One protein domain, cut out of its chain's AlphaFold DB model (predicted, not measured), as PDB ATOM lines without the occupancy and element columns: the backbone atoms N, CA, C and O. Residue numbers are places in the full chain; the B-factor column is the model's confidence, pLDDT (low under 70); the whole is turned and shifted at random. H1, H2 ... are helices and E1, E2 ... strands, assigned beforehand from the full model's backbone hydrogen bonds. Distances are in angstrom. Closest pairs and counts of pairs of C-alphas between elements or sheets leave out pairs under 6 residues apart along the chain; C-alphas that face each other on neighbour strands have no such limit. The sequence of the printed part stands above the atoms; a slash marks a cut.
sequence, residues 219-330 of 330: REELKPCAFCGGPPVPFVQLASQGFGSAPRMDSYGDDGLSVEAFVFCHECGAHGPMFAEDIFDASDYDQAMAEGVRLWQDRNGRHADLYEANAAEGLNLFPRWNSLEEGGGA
ATOM      1  N   ARG A 219     153.884 227.866 128.405       68.12
ATOM      2  CA  ARG A 219     152.712 227.026 128.139       68.12
ATOM      3  C   ARG A 219     152.173 227.304 126.742       68.12
ATOM      4  O   ARG A 219     151.397 228.238 126.552       68.12
ATOM      5  N   GLU A 220     152.526 226.454 125.788       79.12
ATOM      6  CA  GLU A 220     151.908 226.441 124.465       79.12
ATOM      7  C   GLU A 220     150.667 225.539 124.425       79.12
ATOM      8  O   GLU A 220     150.698 224.370 124.817       79.12
ATOM      9  N   GLU A 221     149.555 226.065 123.908       86.88
ATOM     10  CA  GLU A 221     148.361 225.266 123.634       86.88
ATOM     11  C   GLU A 221     148.552 224.460 122.339       86.88
ATOM     12  O   GLU A 221     148.626 225.006 121.233       86.88
ATOM     13  N   LEU A 222     148.636 223.135 122.462       88.69
ATOM     14  CA  LEU A 222     148.816 222.233 121.325       88.69
ATOM     15  C   LEU A 222     147.524 222.088 120.513       88.69
ATOM     16  O   LEU A 222     146.473 221.744 121.053       88.69
ATOM     17  N   LYS A 223     147.606 222.237 119.183       92.19
ATOM     18  CA  LYS A 223     146.471 221.947 118.288       92.19
ATOM     19  C   LYS A 223     145.995 220.489 118.468       92.19
ATOM     20  O   LYS A 223     146.841 219.592 118.513       92.19
ATOM     21  N   PRO A 224     144.679 220.210 118.435       88.88
ATOM     22  CA  PRO A 224     144.133 218.862 118.621       88.88
ATOM     23  C   PRO A 224     144.546 217.908 117.497       88.88
ATOM     24  O   PRO A 224     144.869 218.347 116.394       88.88
ATOM     25  N   CYS A 225     144.508 216.594 117.727       84.00
ATOM     26  CA  CYS A 225     144.840 215.611 116.695       84.00
ATOM     27  C   CYS A 225     144.038 215.838 115.402       84.00
ATOM     28  O   CYS A 225     142.813 215.878 115.424       84.00
ATOM     29  N   ALA A 226     144.720 215.928 114.255       84.56
ATOM     30  CA  ALA A 226     144.059 216.148 112.963       84.56
ATOM     31  C   ALA A 226     143.181 214.965 112.502       84.56
ATOM     32  O   ALA A 226     142.416 215.111 111.556       84.56
ATOM     33  N   PHE A 227     143.304 213.800 113.149       78.88
ATOM     34  CA  PHE A 227     142.568 212.589 112.785       78.88
ATOM     35  C   PHE A 227     141.310 212.381 113.632       78.88
ATOM     36  O   PHE A 227     140.244 212.147 113.074       78.88
ATOM     37  N   CYS A 228     141.421 212.465 114.961       76.50
ATOM     38  CA  CYS A 228     140.300 212.204 115.877       76.50
ATOM     39  C   CYS A 228     139.891 213.412 116.732       76.50
ATOM     40  O   CYS A 228     138.945 213.312 117.499       76.50
ATOM     41  N   GLY A 229     140.607 214.539 116.651       82.00
ATOM     42  CA  GLY A 229     140.415 215.677 117.559       82.00
ATOM     43  C   GLY A 229     140.943 215.454 118.983       82.00
ATOM     44  O   GLY A 229     140.889 216.371 119.796       82.00
ATOM     45  N   GLY A 230     141.478 214.265 119.278       78.50
ATOM     46  CA  GLY A 230     141.943 213.862 120.603       78.50
ATOM     47  C   GLY A 230     143.210 214.576 121.098       78.50
ATOM     48  O   GLY A 230     143.879 215.291 120.336       78.50
ATOM     49  N   PRO A 231     143.563 214.361 122.380       76.62
ATOM     50  CA  PRO A 231     144.602 215.118 123.067       76.62
ATOM     51  C   PRO A 231     146.015 214.769 122.554       76.62
ATOM     52  O   PRO A 231     146.368 213.583 122.474       76.62
ATOM     53  N   PRO A 232     146.826 215.781 122.193       86.44
ATOM     54  CA  PRO A 232     148.232 215.612 121.833       86.44
ATOM     55  C   PRO A 232     149.138 215.507 123.071       86.44
ATOM     56  O   PRO A 232     148.896 216.155 124.086       86.44
ATOM     57  N   VAL A 233     150.208 214.720 122.963       83.06
ATOM     58  CA  VAL A 233     151.214 214.494 124.006       83.06
ATOM     59  C   VAL A 233     152.613 214.607 123.387       83.06
ATOM     60  O   VAL A 233     152.943 213.801 122.514       83.06
ATOM     61  N   PRO A 234     153.427 215.600 123.787       85.75
ATOM     62  CA  PRO A 234     154.840 215.677 123.425       85.75
ATOM     63  C   PRO A 234     155.640 214.531 124.042       85.75
ATOM     64  O   PRO A 234     155.352 214.086 125.153       85.75
ATOM     65  N   PHE A 235     156.637 214.043 123.315       82.88
ATOM     66  CA  PHE A 235     157.418 212.882 123.703       82.88
ATOM     67  C   PHE A 235     158.828 212.961 123.120       82.88
ATOM     68  O   PHE A 235     158.991 213.302 121.950       82.88
ATOM     69  N   VAL A 236     159.834 212.612 123.922       80.00
ATOM     70  CA  VAL A 236     161.223 212.428 123.479       80.00
ATOM     71  C   VAL A 236     161.593 210.982 123.763       80.00
ATOM     72  O   VAL A 236     161.511 210.539 124.911       80.00
ATOM     73  N   GLN A 237     161.977 210.239 122.733       80.81
ATOM     74  CA  GLN A 237     162.358 208.831 122.829       80.81
ATOM     75  C   GLN A 237     163.813 208.605 122.433       80.81
ATOM     76  O   GLN A 237     164.428 209.455 121.802       80.81
ATOM     77  N   LEU A 238     164.351 207.432 122.763       72.44
ATOM     78  CA  LEU A 238     165.676 207.011 122.309       72.44
ATOM     79  C   LEU A 238     165.640 206.609 120.829       72.44
ATOM     80  O   LEU A 238     164.921 205.674 120.460       72.44
ATOM     81  N   ALA A 239     166.469 207.247 119.998       72.75
ATOM     82  CA  ALA A 239     166.508 206.991 118.555       72.75
ATOM     83  C   ALA A 239     166.923 205.545 118.222       72.75
ATOM     84  O   ALA A 239     166.413 204.926 117.291       72.75
ATOM     85  N   SER A 240     167.826 204.965 119.019       58.03
ATOM     86  CA  SER A 240     168.366 203.616 118.796       58.03
ATOM     87  C   SER A 240     167.385 202.485 119.116       58.03
ATOM     88  O   SER A 240     167.553 201.371 118.619       58.03
ATOM     89  N   GLN A 241     166.373 202.748 119.945       54.81
ATOM     90  CA  GLN A 241     165.417 201.734 120.395       54.81
ATOM     91  C   GLN A 241     164.068 201.874 119.686       54.81
ATOM     92  O   GLN A 241     163.375 200.877 119.500       54.81
ATOM     93  N   GLY A 242     163.688 203.086 119.261       48.56
ATOM     94  CA  GLY A 242     162.379 203.349 118.653       48.56
ATOM     95  C   GLY A 242     161.201 203.166 119.624       48.56
ATOM     96  O   GLY A 242     160.047 203.131 119.195       48.56
ATOM     97  N   PHE A 243     161.486 203.002 120.922       46.44
ATOM     98  CA  PHE A 243     160.528 202.930 122.022       46.44
ATOM     99  C   PHE A 243     161.192 203.360 123.342       46.44
ATOM    100  O   PHE A 243     162.399 203.211 123.513       46.44
ATOM    101  N   GLY A 244     160.384 203.848 124.291       49.12
ATOM    102  CA  GLY A 244     160.836 204.302 125.613       49.12
ATOM    103  C   GLY A 244     161.132 205.804 125.671       49.12
ATOM    104  O   GLY A 244     161.640 206.375 124.714       49.12
ATOM    105  N   SER A 245     160.788 206.451 126.789       66.31
ATOM    106  CA  SER A 245     161.062 207.881 126.989       66.31
ATOM    107  C   SER A 245     162.537 208.087 127.307       66.31
ATOM    108  O   SER A 245     163.069 207.425 128.200       66.31
ATOM    109  N   ALA A 246     163.175 209.049 126.646       73.25
ATOM    110  CA  ALA A 246     164.457 209.563 127.103       73.25
ATOM    111  C   ALA A 246     164.228 210.324 128.425       73.25
ATOM    112  O   ALA A 246     163.311 211.156 128.493       73.25
ATOM    113  N   PRO A 247     164.992 210.034 129.494       73.06
ATOM    114  CA  PRO A 247     164.922 210.815 130.721       73.06
ATOM    115  C   PRO A 247     165.546 212.190 130.479       73.06
ATOM    116  O   PRO A 247     166.594 212.277 129.844       73.06
ATOM    117  N   ARG A 248     164.944 213.255 131.012       83.56
ATOM    118  CA  ARG A 248     165.575 214.581 131.062       83.56
ATOM    119  C   ARG A 248     166.665 214.571 132.137       83.56
ATOM    120  O   ARG A 248     166.366 214.261 133.289       83.56
ATOM    121  N   MET A 249     167.906 214.885 131.775       73.75
ATOM    122  CA  MET A 249     169.064 214.848 132.680       73.75
ATOM    123  C   MET A 249     169.901 216.119 132.531       73.75
ATOM    124  O   MET A 249     169.978 216.664 131.439       73.75
ATOM    125  N   ASP A 250     170.559 216.567 133.607       78.38
ATOM    126  CA  ASP A 250     171.426 217.760 133.567       78.38
ATOM    127  C   ASP A 250     172.635 217.584 132.633       78.38
ATOM    128  O   ASP A 250     173.162 218.563 132.115       78.38
ATOM    129  N   SER A 251     173.078 216.343 132.414       86.81
ATOM    130  CA  SER A 251     174.121 215.993 131.451       86.81
ATOM    131  C   SER A 251     173.974 214.537 131.003       86.81
ATOM    132  O   SER A 251     173.711 213.658 131.829       86.81
ATOM    133  N   TYR A 252     174.189 214.291 129.709       82.00
ATOM    134  CA  TYR A 252     174.274 212.957 129.097       82.00
ATOM    135  C   TYR A 252     175.726 212.486 128.888       82.00
ATOM    136  O   TYR A 252     175.952 211.384 128.396       82.00
ATOM    137  N   GLY A 253     176.711 213.284 129.316       86.19
ATOM    138  CA  GLY A 253     178.136 213.029 129.093       86.19
ATOM    139  C   GLY A 253     178.614 213.414 127.690       86.19
ATOM    140  O   GLY A 253     177.837 213.866 126.853       86.19
ATOM    141  N   ASP A 254     179.914 213.229 127.441       87.12
ATOM    142  CA  ASP A 254     180.575 213.643 126.191       87.12
ATOM    143  C   ASP A 254     180.090 212.861 124.958       87.12
ATOM    144  O   ASP A 254     180.190 213.352 123.836       87.12
ATOM    145  N   ASP A 255     179.558 211.653 125.169       85.25
ATOM    146  CA  ASP A 255     179.015 210.804 124.104       85.25
ATOM    147  C   ASP A 255     177.602 211.237 123.665       85.25
ATOM    148  O   ASP A 255     177.140 210.821 122.602       85.25
ATOM    149  N   GLY A 256     176.924 212.075 124.460       89.38
ATOM    150  CA  GLY A 256     175.552 212.513 124.212       89.38
ATOM    151  C   GLY A 256     174.520 211.378 124.229       89.38
ATOM    152  O   GLY A 256     174.796 210.226 124.576       89.38
ATOM    153  N   LEU A 257     173.285 211.714 123.866       86.44
ATOM    154  CA  LEU A 257     172.179 210.774 123.734       86.44
ATOM    155  C   LEU A 257     171.414 211.037 122.436       86.44
ATOM    156  O   LEU A 257     170.808 212.090 122.277       86.44
ATOM    157  N   SER A 258     171.371 210.059 121.533       87.75
ATOM    158  CA  SER A 258     170.560 210.168 120.315       87.75
ATOM    159  C   SER A 258     169.075 210.010 120.629       87.75
ATOM    160  O   SER A 258     168.632 208.953 121.108       87.75
ATOM    161  N   VAL A 259     168.286 211.034 120.314       86.50
ATOM    162  CA  VAL A 259     166.853 211.087 120.611       86.50
ATOM    163  C   VAL A 259     166.004 211.428 119.394       86.50
ATOM    164  O   VAL A 259     166.466 212.002 118.412       86.50
ATOM    165  N   GLU A 260     164.724 211.079 119.482       85.94
ATOM    166  CA  GLU A 260     163.676 211.514 118.563       85.94
ATOM    167  C   GLU A 260     162.555 212.185 119.359       85.94
ATOM    168  O   GLU A 260     161.938 211.569 120.231       85.94
ATOM    169  N   ALA A 261     162.265 213.441 119.045       88.12
ATOM    170  CA  ALA A 261     161.196 214.220 119.641       88.12
ATOM    171  C   ALA A 261     160.009 214.366 118.681       88.12
ATOM    172  O   ALA A 261     160.167 214.684 117.500       88.12
ATOM    173  N   PHE A 262     158.797 214.136 119.178       87.00
ATOM    174  CA  PHE A 262     157.557 214.289 118.416       87.00
ATOM    175  C   PHE A 262     156.354 214.452 119.341       87.00
ATOM    176  O   PHE A 262     156.418 214.222 120.543       87.00
ATOM    177  N   VAL A 263     155.209 214.810 118.765       86.81
ATOM    178  CA  VAL A 263     153.918 214.787 119.461       86.81
ATOM    179  C   VAL A 263     153.096 213.615 118.949       86.81
ATOM    180  O   VAL A 263     152.986 213.429 117.737       86.81
ATOM    181  N   PHE A 264     152.478 212.840 119.837       84.69
ATOM    182  CA  PHE A 264     151.516 211.807 119.459       84.69
ATOM    183  C   PHE A 264     150.134 212.055 120.052       84.69
ATOM    184  O   PHE A 264     149.977 212.718 121.070       84.69
ATOM    185  N   CYS A 265     149.101 211.517 119.411       80.50
ATOM    186  CA  CYS A 265     147.758 211.518 119.967       80.50
ATOM    187  C   CYS A 265     147.590 210.357 120.949       80.50
ATOM    188  O   CYS A 265     147.736 209.200 120.553       80.50
ATOM    189  N   HIS A 266     147.218 210.660 122.192       73.75
ATOM    190  CA  HIS A 266     147.008 209.644 123.226       73.75
ATOM    191  C   HIS A 266     145.856 208.681 122.901       73.75
ATOM    192  O   HIS A 266     145.859 207.537 123.338       73.75
ATOM    193  N   GLU A 267     144.879 209.139 122.117       65.25
ATOM    194  CA  GLU A 267     143.684 208.362 121.795       65.25
ATOM    195  C   GLU A 267     143.908 207.412 120.611       65.25
ATOM    196  O   GLU A 267     143.684 206.212 120.726       65.25
ATOM    197  N   CYS A 268     144.376 207.928 119.468       66.44
ATOM    198  CA  CYS A 268     144.500 207.134 118.239       66.44
ATOM    199  C   CYS A 268     145.936 206.718 117.888       66.44
ATOM    200  O   CYS A 268     146.152 206.055 116.872       66.44
ATOM    201  N   GLY A 269     146.936 207.130 118.676       75.62
ATOM    202  CA  GLY A 269     148.346 206.805 118.432       75.62
ATOM    203  C   GLY A 269     148.938 207.481 117.189       75.62
ATOM    204  O   GLY A 269     149.975 207.071 116.678       75.62
ATOM    205  N   ALA A 270     148.281 208.504 116.643       78.31
ATOM    206  CA  ALA A 270     148.802 209.254 115.510       78.31
ATOM    207  C   ALA A 270     150.021 210.100 115.922       78.31
ATOM    208  O   ALA A 270     149.871 211.019 116.717       78.31
ATOM    209  N   HIS A 271     151.195 209.847 115.335       82.25
ATOM    210  CA  HIS A 271     152.416 210.639 115.539       82.25
ATOM    211  C   HIS A 271     152.561 211.810 114.549       82.25
ATOM    212  O   HIS A 271     152.305 211.680 113.346       82.25
ATOM    213  N   GLY A 272     152.996 212.958 115.040       83.00
ATOM    214  CA  GLY A 272     153.467 214.066 114.223       83.00
ATOM    215  C   GLY A 272     154.783 213.749 113.510       83.00
ATOM    216  O   GLY A 272     155.300 212.633 113.599       83.00
ATOM    217  N   PRO A 273     155.330 214.730 112.783       85.88
ATOM    218  CA  PRO A 273     156.703 214.653 112.313       85.88
ATOM    219  C   PRO A 273     157.680 214.495 113.482       85.88
ATOM    220  O   PRO A 273     157.428 215.016 114.567       85.88
ATOM    221  N   MET A 274     158.782 213.795 113.228       87.75
ATOM    222  CA  MET A 274     159.848 213.568 114.200       87.75
ATOM    223  C   MET A 274     161.003 214.537 113.956       87.75
ATOM    224  O   MET A 274     161.350 214.808 112.804       87.75
ATOM    225  N   PHE A 275     161.572 215.038 115.044       90.38
ATOM    226  CA  PHE A 275     162.842 215.748 115.088       90.38
ATOM    227  C   PHE A 275     163.873 214.823 115.738       90.38
ATOM    228  O   PHE A 275     163.647 214.375 116.857       90.38
ATOM    229  N   ALA A 276     164.949 214.485 115.032       89.25
ATOM    230  CA  ALA A 276     165.987 213.582 115.525       89.25
ATOM    231  C   ALA A 276     167.287 214.363 115.730       89.25
ATOM    232  O   ALA A 276     167.677 215.097 114.823       89.25
ATOM    233  N   GLU A 277     167.926 214.207 116.889       90.38
ATOM    234  CA  GLU A 277     169.115 214.975 117.288       90.38
ATOM    235  C   GLU A 277     169.920 214.221 118.360       90.38
ATOM    236  O   GLU A 277     169.368 213.379 119.076       90.38
ATOM    237  N   ASP A 278     171.209 214.542 118.489       94.38
ATOM    238  CA  ASP A 278     172.035 214.119 119.624       94.38
ATOM    239  C   ASP A 278     172.023 215.210 120.711       94.38
ATOM    240  O   ASP A 278     172.403 216.350 120.453       94.38
ATOM    241  N   ILE A 279     171.585 214.872 121.929       90.94
ATOM    242  CA  ILE A 279     171.473 215.817 123.056       90.94
ATOM    243  C   ILE A 279     172.579 215.589 124.097       90.94
ATOM    244  O   ILE A 279     172.918 214.445 124.399       90.94
ATOM    245  N   PHE A 280     173.125 216.657 124.686       92.00
ATOM    246  CA  PHE A 280     174.242 216.583 125.644       92.00
ATOM    247  C   PHE A 280     173.867 217.037 127.054       92.00
ATOM    248  O   PHE A 280     174.483 216.607 128.035       92.00
ATOM    249  N   ASP A 281     172.803 217.827 127.182       88.44
ATOM    250  CA  ASP A 281     172.294 218.303 128.461       88.44
ATOM    251  C   ASP A 281     170.770 218.533 128.468       88.44
ATOM    252  O   ASP A 281     170.041 218.245 127.513       88.44
ATOM    253  N   ALA A 282     170.276 219.042 129.595       82.62
ATOM    254  CA  ALA A 282     168.866 219.338 129.797       82.62
ATOM    255  C   ALA A 282     168.325 220.423 128.848       82.62
ATOM    256  O   ALA A 282     167.144 220.386 128.505       82.62
ATOM    257  N   SER A 283     169.159 221.379 128.428       91.19
ATOM    258  CA  SER A 283     168.765 222.421 127.477       91.19
ATOM    259  C   SER A 283     168.541 221.818 126.092       91.19
ATOM    260  O   SER A 283     167.541 222.131 125.450       91.19
ATOM    261  N   ASP A 284     169.414 220.913 125.655       91.38
ATOM    262  CA  ASP A 284     169.246 220.205 124.383       91.38
ATOM    263  C   ASP A 284     167.979 219.332 124.379       91.38
ATOM    264  O   ASP A 284     167.237 219.307 123.394       91.38
ATOM    265  N   TYR A 285     167.670 218.671 125.504       89.62
ATOM    266  CA  TYR A 285     166.409 217.939 125.677       89.62
ATOM    267  C   TYR A 285     165.189 218.853 125.487       89.62
ATOM    268  O   TYR A 285     164.252 218.516 124.756       89.62
ATOM    269  N   ASP A 286     165.195 220.013 126.148       87.69
ATOM    270  CA  ASP A 286     164.092 220.972 126.086       87.69
ATOM    271  C   ASP A 286     163.939 221.552 124.668       87.69
ATOM    272  O   ASP A 286     162.816 221.702 124.183       87.69
ATOM    273  N   GLN A 287     165.052 221.799 123.965       91.69
ATOM    274  CA  GLN A 287     165.052 222.221 122.561       91.69
ATOM    275  C   GLN A 287     164.470 221.147 121.637       91.69
ATOM    276  O   GLN A 287     163.607 221.457 120.812       91.69
ATOM    277  N   ALA A 288     164.876 219.885 121.796       90.81
ATOM    278  CA  ALA A 288     164.335 218.781 121.010       90.81
ATOM    279  C   ALA A 288     162.816 218.648 121.218       90.81
ATOM    280  O   ALA A 288     162.055 218.545 120.251       90.81
ATOM    281  N   MET A 289     162.354 218.724 122.471       89.56
ATOM    282  CA  MET A 289     160.927 218.703 122.805       89.56
ATOM    283  C   MET A 289     160.165 219.868 122.151       89.56
ATOM    284  O   MET A 289     159.112 219.652 121.541       89.56
ATOM    285  N   ALA A 290     160.694 221.091 122.257       92.50
ATOM    286  CA  ALA A 290     160.097 222.283 121.662       92.50
ATOM    287  C   ALA A 290     159.994 222.166 120.134       92.50
ATOM    288  O   ALA A 290     158.970 222.520 119.550       92.50
ATOM    289  N   GLU A 291     161.000 221.589 119.480       94.19
ATOM    290  CA  GLU A 291     160.989 221.384 118.033       94.19
ATOM    291  C   GLU A 291     159.962 220.323 117.608       94.19
ATOM    292  O   GLU A 291     159.215 220.521 116.644       94.19
ATOM    293  N   GLY A 292     159.819 219.238 118.377       91.50
ATOM    294  CA  GLY A 292     158.739 218.262 118.189       91.50
ATOM    295  C   GLY A 292     157.345 218.902 118.288       91.50
ATOM    296  O   GLY A 292     156.458 218.617 117.473       91.50
ATOM    297  N   VAL A 293     157.158 219.817 119.247       93.25
ATOM    298  CA  VAL A 293     155.933 220.619 119.390       93.25
ATOM    299  C   VAL A 293     155.735 221.548 118.194       93.25
ATOM    300  O   VAL A 293     154.658 221.535 117.592       93.25
ATOM    301  N   ARG A 294     156.757 222.299 117.785       93.81
ATOM    302  CA  ARG A 294     156.688 223.206 116.633       93.81
ATOM    303  C   ARG A 294     156.264 222.468 115.363       93.81
ATOM    304  O   ARG A 294     155.328 222.881 114.675       93.81
ATOM    305  N   LEU A 295     156.876 221.313 115.094       90.88
ATOM    306  CA  LEU A 295     156.530 220.457 113.957       90.88
ATOM    307  C   LEU A 295     155.082 219.962 114.008       90.88
ATOM    308  O   LEU A 295     154.416 219.872 112.970       90.88
ATOM    309  N   TRP A 296     154.571 219.649 115.200       92.62
ATOM    310  CA  TRP A 296     153.162 219.326 115.376       92.62
ATOM    311  C   TRP A 296     152.276 220.520 115.047       92.62
ATOM    312  O   TRP A 296     151.304 220.361 114.308       92.62
ATOM    313  N   GLN A 297     152.593 221.710 115.548       90.81
ATOM    314  CA  GLN A 297     151.797 222.912 115.307       90.81
ATOM    315  C   GLN A 297     151.751 223.275 113.816       90.81
ATOM    316  O   GLN A 297     150.680 223.624 113.305       90.81
ATOM    317  N   ASP A 298     152.853 223.093 113.091       89.31
ATOM    318  CA  ASP A 298     152.977 223.425 111.666       89.31
ATOM    319  C   ASP A 298     152.443 222.339 110.718       89.31
ATOM    320  O   ASP A 298     152.361 222.544 109.502       89.31
ATOM    321  N   ARG A 299     152.017 221.184 111.250       86.81
ATOM    322  CA  ARG A 299     151.678 219.987 110.457       86.81
ATOM    323  C   ARG A 299     150.658 220.222 109.337       86.81
ATOM    324  O   ARG A 299     150.728 219.559 108.309       86.81
ATOM    325  N   ASN A 300     149.722 221.155 109.520       80.31
ATOM    326  CA  ASN A 300     148.654 221.414 108.550       80.31
ATOM    327  C   ASN A 300     149.148 222.170 107.304       80.31
ATOM    328  O   ASN A 300     148.486 222.119 106.275       80.31
ATOM    329  N   GLY A 301     150.284 222.873 107.385       75.25
ATOM    330  CA  GLY A 301     150.811 223.684 106.282       75.25
ATOM    331  C   GLY A 301     151.818 222.961 105.386       75.25
ATOM    332  O   GLY A 301     152.087 223.420 104.283       75.25
ATOM    333  N   ARG A 302     152.365 221.819 105.827       72.50
ATOM    334  CA  ARG A 302     153.506 221.154 105.167       72.50
ATOM    335  C   ARG A 302     153.248 220.739 103.715       72.50
ATOM    336  O   ARG A 302     154.184 220.715 102.928       72.50
ATOM    337  N   HIS A 303     152.011 220.374 103.391       77.69
ATOM    338  CA  HIS A 303     151.614 219.861 102.074       77.69
ATOM    339  C   HIS A 303     150.521 220.717 101.428       77.69
ATOM    340  O   HIS A 303     149.689 220.210 100.671       77.69
ATOM    341  N   ALA A 304     150.475 222.005 101.780       79.12
ATOM    342  CA  ALA A 304     149.522 222.940 101.195       79.12
ATOM    343  C   ALA A 304     149.667 222.997  99.664       79.12
ATOM    344  O   ALA A 304     148.665 222.965  98.959       79.12
ATOM    345  N   ASP A 305     150.899 222.941  99.158       80.81
ATOM    346  CA  ASP A 305     151.231 222.878  97.732       80.81
ATOM    347  C   ASP A 305     150.597 221.668  97.019       80.81
ATOM    348  O   ASP A 305     150.007 221.809  95.949       80.81
ATOM    349  N   LEU A 306     150.650 220.480  97.633       78.88
ATOM    350  CA  LEU A 306     150.026 219.269  97.094       78.88
ATOM    351  C   LEU A 306     148.500 219.376  97.093       78.88
ATOM    352  O   LEU A 306     147.841 218.919  96.156       78.88
ATOM    353  N   TYR A 307     147.927 219.963  98.146       83.50
ATOM    354  CA  TYR A 307     146.491 220.207  98.206       83.50
ATOM    355  C   TYR A 307     146.057 221.182  97.107       83.50
ATOM    356  O   TYR A 307     145.097 220.896  96.396       83.50
ATOM    357  N   GLU A 308     146.774 222.293  96.938       86.31
ATOM    358  CA  GLU A 308     146.508 223.316  95.922       86.31
ATOM    359  C   GLU A 308     146.652 222.766  94.499       86.31
ATOM    360  O   GLU A 308     145.769 222.993  93.670       86.31
ATOM    361  N   ALA A 309     147.694 221.975  94.223       85.31
ATOM    362  CA  ALA A 309     147.875 221.306  92.935       85.31
ATOM    363  C   ALA A 309     146.693 220.376  92.608       85.31
ATOM    364  O   ALA A 309     146.114 220.448  91.525       85.31
ATOM    365  N   ASN A 310     146.262 219.559  93.574       83.00
ATOM    366  CA  ASN A 310     145.098 218.689  93.402       83.00
ATOM    367  C   ASN A 310     143.787 219.482  93.258       83.00
ATOM    368  O   ASN A 310     142.881 219.058  92.539       83.00
ATOM    369  N   ALA A 311     143.663 220.628  93.934       86.00
ATOM    370  CA  ALA A 311     142.504 221.505  93.807       86.00
ATOM    371  C   ALA A 311     142.414 222.106  92.398       86.00
ATOM    372  O   ALA A 311     141.328 222.121  91.819       86.00
ATOM    373  N   ALA A 312     143.545 222.536  91.829       87.12
ATOM    374  CA  ALA A 312     143.625 223.074  90.472       87.12
ATOM    375  C   ALA A 312     143.215 222.048  89.400       87.12
ATOM    376  O   ALA A 312     142.628 222.418  88.387       87.12
ATOM    377  N   GLU A 313     143.460 220.759  89.647       83.06
ATOM    378  CA  GLU A 313     143.037 219.652  88.777       83.06
ATOM    379  C   GLU A 313     141.615 219.132  89.084       83.06
ATOM    380  O   GLU A 313     141.172 218.138  88.509       83.06
ATOM    381  N   GLY A 314     140.883 219.762  90.012       84.12
ATOM    382  CA  GLY A 314     139.543 219.320  90.415       84.12
ATOM    383  C   GLY A 314     139.516 217.987  91.181       84.12
ATOM    384  O   GLY A 314     138.442 217.448  91.447       84.12
ATOM    385  N   LEU A 315     140.674 217.458  91.591       80.31
ATOM    386  CA  LEU A 315     140.807 216.171  92.292       80.31
ATOM    387  C   LEU A 315     140.310 216.221  93.744       80.31
ATOM    388  O   LEU A 315     140.042 215.175  94.348       80.31
ATOM    389  N   ASN A 316     140.170 217.428  94.290       86.94
ATOM    390  CA  ASN A 316     139.625 217.668  95.624       86.94
ATOM    391  C   ASN A 316     138.096 217.860  95.627       86.94
ATOM    392  O   ASN A 316     137.516 218.016  96.700       86.94
ATOM    393  N   LEU A 317     137.438 217.868  94.461       82.38
ATOM    394  CA  LEU A 317     135.984 218.016  94.356       82.38
ATOM    395  C   LEU A 317     135.267 216.668  94.507       82.38
ATOM    396  O   LEU A 317     135.799 215.614  94.152       82.38
ATOM    397  N   PHE A 318     134.033 216.719  95.014       78.06
ATOM    398  CA  PHE A 318     133.115 215.584  95.047       78.06
ATOM    399  C   PHE A 318     131.777 215.950  94.363       78.06
ATOM    400  O   PHE A 318     131.189 216.966  94.734       78.06
ATOM    401  N   PRO A 319     131.266 215.130  93.421       83.06
ATOM    402  CA  PRO A 319     131.959 213.993  92.816       83.06
ATOM    403  C   PRO A 319     133.210 214.463  92.061       83.06
ATOM    404  O   PRO A 319     133.256 215.583  91.553       83.06
ATOM    405  N   ARG A 320     134.242 213.615  92.012       73.62
ATOM    406  CA  ARG A 320     135.409 213.905  91.172       73.62
ATOM    407  C   ARG A 320     134.961 213.937  89.719       73.62
ATOM    408  O   ARG A 320     134.170 213.090  89.305       73.62
ATOM    409  N   TRP A 321     135.476 214.894  88.956       65.69
ATOM    410  CA  TRP A 321     135.165 214.988  87.536       65.69
ATOM    411  C   TRP A 321     135.684 213.731  86.824       65.69
ATOM    412  O   TRP A 321     136.890 213.497  86.768       65.69
ATOM    413  N   ASN A 322     134.783 212.904  86.292       61.66
ATOM    414  CA  ASN A 322     135.163 211.815  85.399       61.66
ATOM    415  C   ASN A 322     135.365 212.421  84.010       61.66
ATOM    416  O   ASN A 322     134.402 212.773  83.336       61.66
ATOM    417  N   SER A 323     136.608 212.515  83.542       57.09
ATOM    418  CA  SER A 323     136.952 213.009  82.196       57.09
ATOM    419  C   SER A 323     136.405 212.132  81.049       57.09
ATOM    420  O   SER A 323     136.731 212.362  79.890       57.09
ATOM    421  N   LEU A 324     135.604 211.105  81.353       52.38
ATOM    422  CA  LEU A 324     135.078 210.117  80.410       52.38
ATOM    423  C   LEU A 324     133.709 210.483  79.811       52.38
ATOM    424  O   LEU A 324     133.271 209.794  78.895       52.38
ATOM    425  N   GLU A 325     133.031 211.535  80.280       52.62
ATOM    426  CA  GLU A 325     131.658 211.838  79.834       52.62
ATOM    427  C   GLU A 325     131.552 212.834  78.659       52.62
ATOM    428  O   GLU A 325     130.491 212.929  78.049       52.62
ATOM    429  N   GLU A 326     132.635 213.500  78.236       50.47
ATOM    430  CA  GLU A 326     132.597 214.494  77.138       50.47
ATOM    431  C   GLU A 326     133.230 214.025  75.809       50.47
ATOM    432  O   GLU A 326     133.532 214.828  74.930       50.47
ATOM    433  N   GLY A 327     133.405 212.715  75.608       48.50
ATOM    434  CA  GLY A 327     133.851 212.152  74.320       48.50
ATOM    435  C   GLY A 327     132.725 211.761  73.348       48.50
ATOM    436  O   GLY A 327     133.009 211.243  72.272       48.50
ATOM    437  N   GLY A 328     131.455 211.937  73.731       41.97
ATOM    438  CA  GLY A 328     130.295 211.348  73.046       41.97
ATOM    439  C   GLY A 328     129.409 212.309  72.249       41.97
ATOM    440  O   GLY A 328     128.256 211.966  71.993       41.97
ATOM    441  N   GLY A 329     129.886 213.502  71.885       45.91
ATOM    442  CA  GLY A 329     129.043 214.489  71.206       45.91
ATOM    443  C   GLY A 329     129.802 215.536  70.402       45.91
ATOM    444  O   GLY A 329     129.866 216.686  70.822       45.91
ATOM    445  N   ALA A 330     130.323 215.143  69.238       37.19
ATOM    446  CA  ALA A 330     130.476 215.995  68.053       37.19
ATOM    447  C   ALA A 330     130.624 215.117  66.803       37.19
ATOM    448  O   ALA A 330     131.495 214.217  66.823       37.19
TER     449      ALA A 330
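What this domain is: This is residues 219 to 330 of the 330 residues of an uncharacterized protein of Pseudomonas denitrificans (UniProt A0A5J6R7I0). A small, strongly twisted sheet of three strands, E1 to E3, with H1 over one face, makes a head; beyond H1, the short H2 and a tail to residue 330 make an arm. The 112 printed residues run E1 E2 E3 H1 H2, class mixed, under half in named elements. The antiparallel sheet, order E1 - E2 - E3, is a meander, each strand neighbouring the one before. The whole is extended, radius of gyration of the C-alphas 20.7 A, spanning 77 by 27 by 24 A.

How they stand to each other: E1, residues 232 to 238, and E2, residues 257 to 265, form a hairpin; N 235 and O 262 are within hydrogen-bond range, 2.8 A. E2 and E3, residues 275 to 279, form another; N 259 and O 277, 2.9 A. H1, residues 282 to 298, is on the sheet in two layers, a helix on one face, at a height of 6.8 A; its closest C-alphas to E2 are Gly 292 and Phe 262, 4.2 A. H2, residues 304 to 312, is apart from H1. In both helices every O i to N i+4 pair is within hydrogen-bond range.

Where its parts are: E2 is 24.7 A long, H1 24.5 A. E1 begins at C-alpha 232 (148.232, 215.612, 121.833); H2 ends at C-alpha 312 (143.625, 223.074, 90.472).

The domain as a whole: The printed part has no cut. The E1 to E2 link is long, 18 residues. Model pLDDT is under 70 at residues 219, 240 to 245, 267 to 268 and 321 to 330.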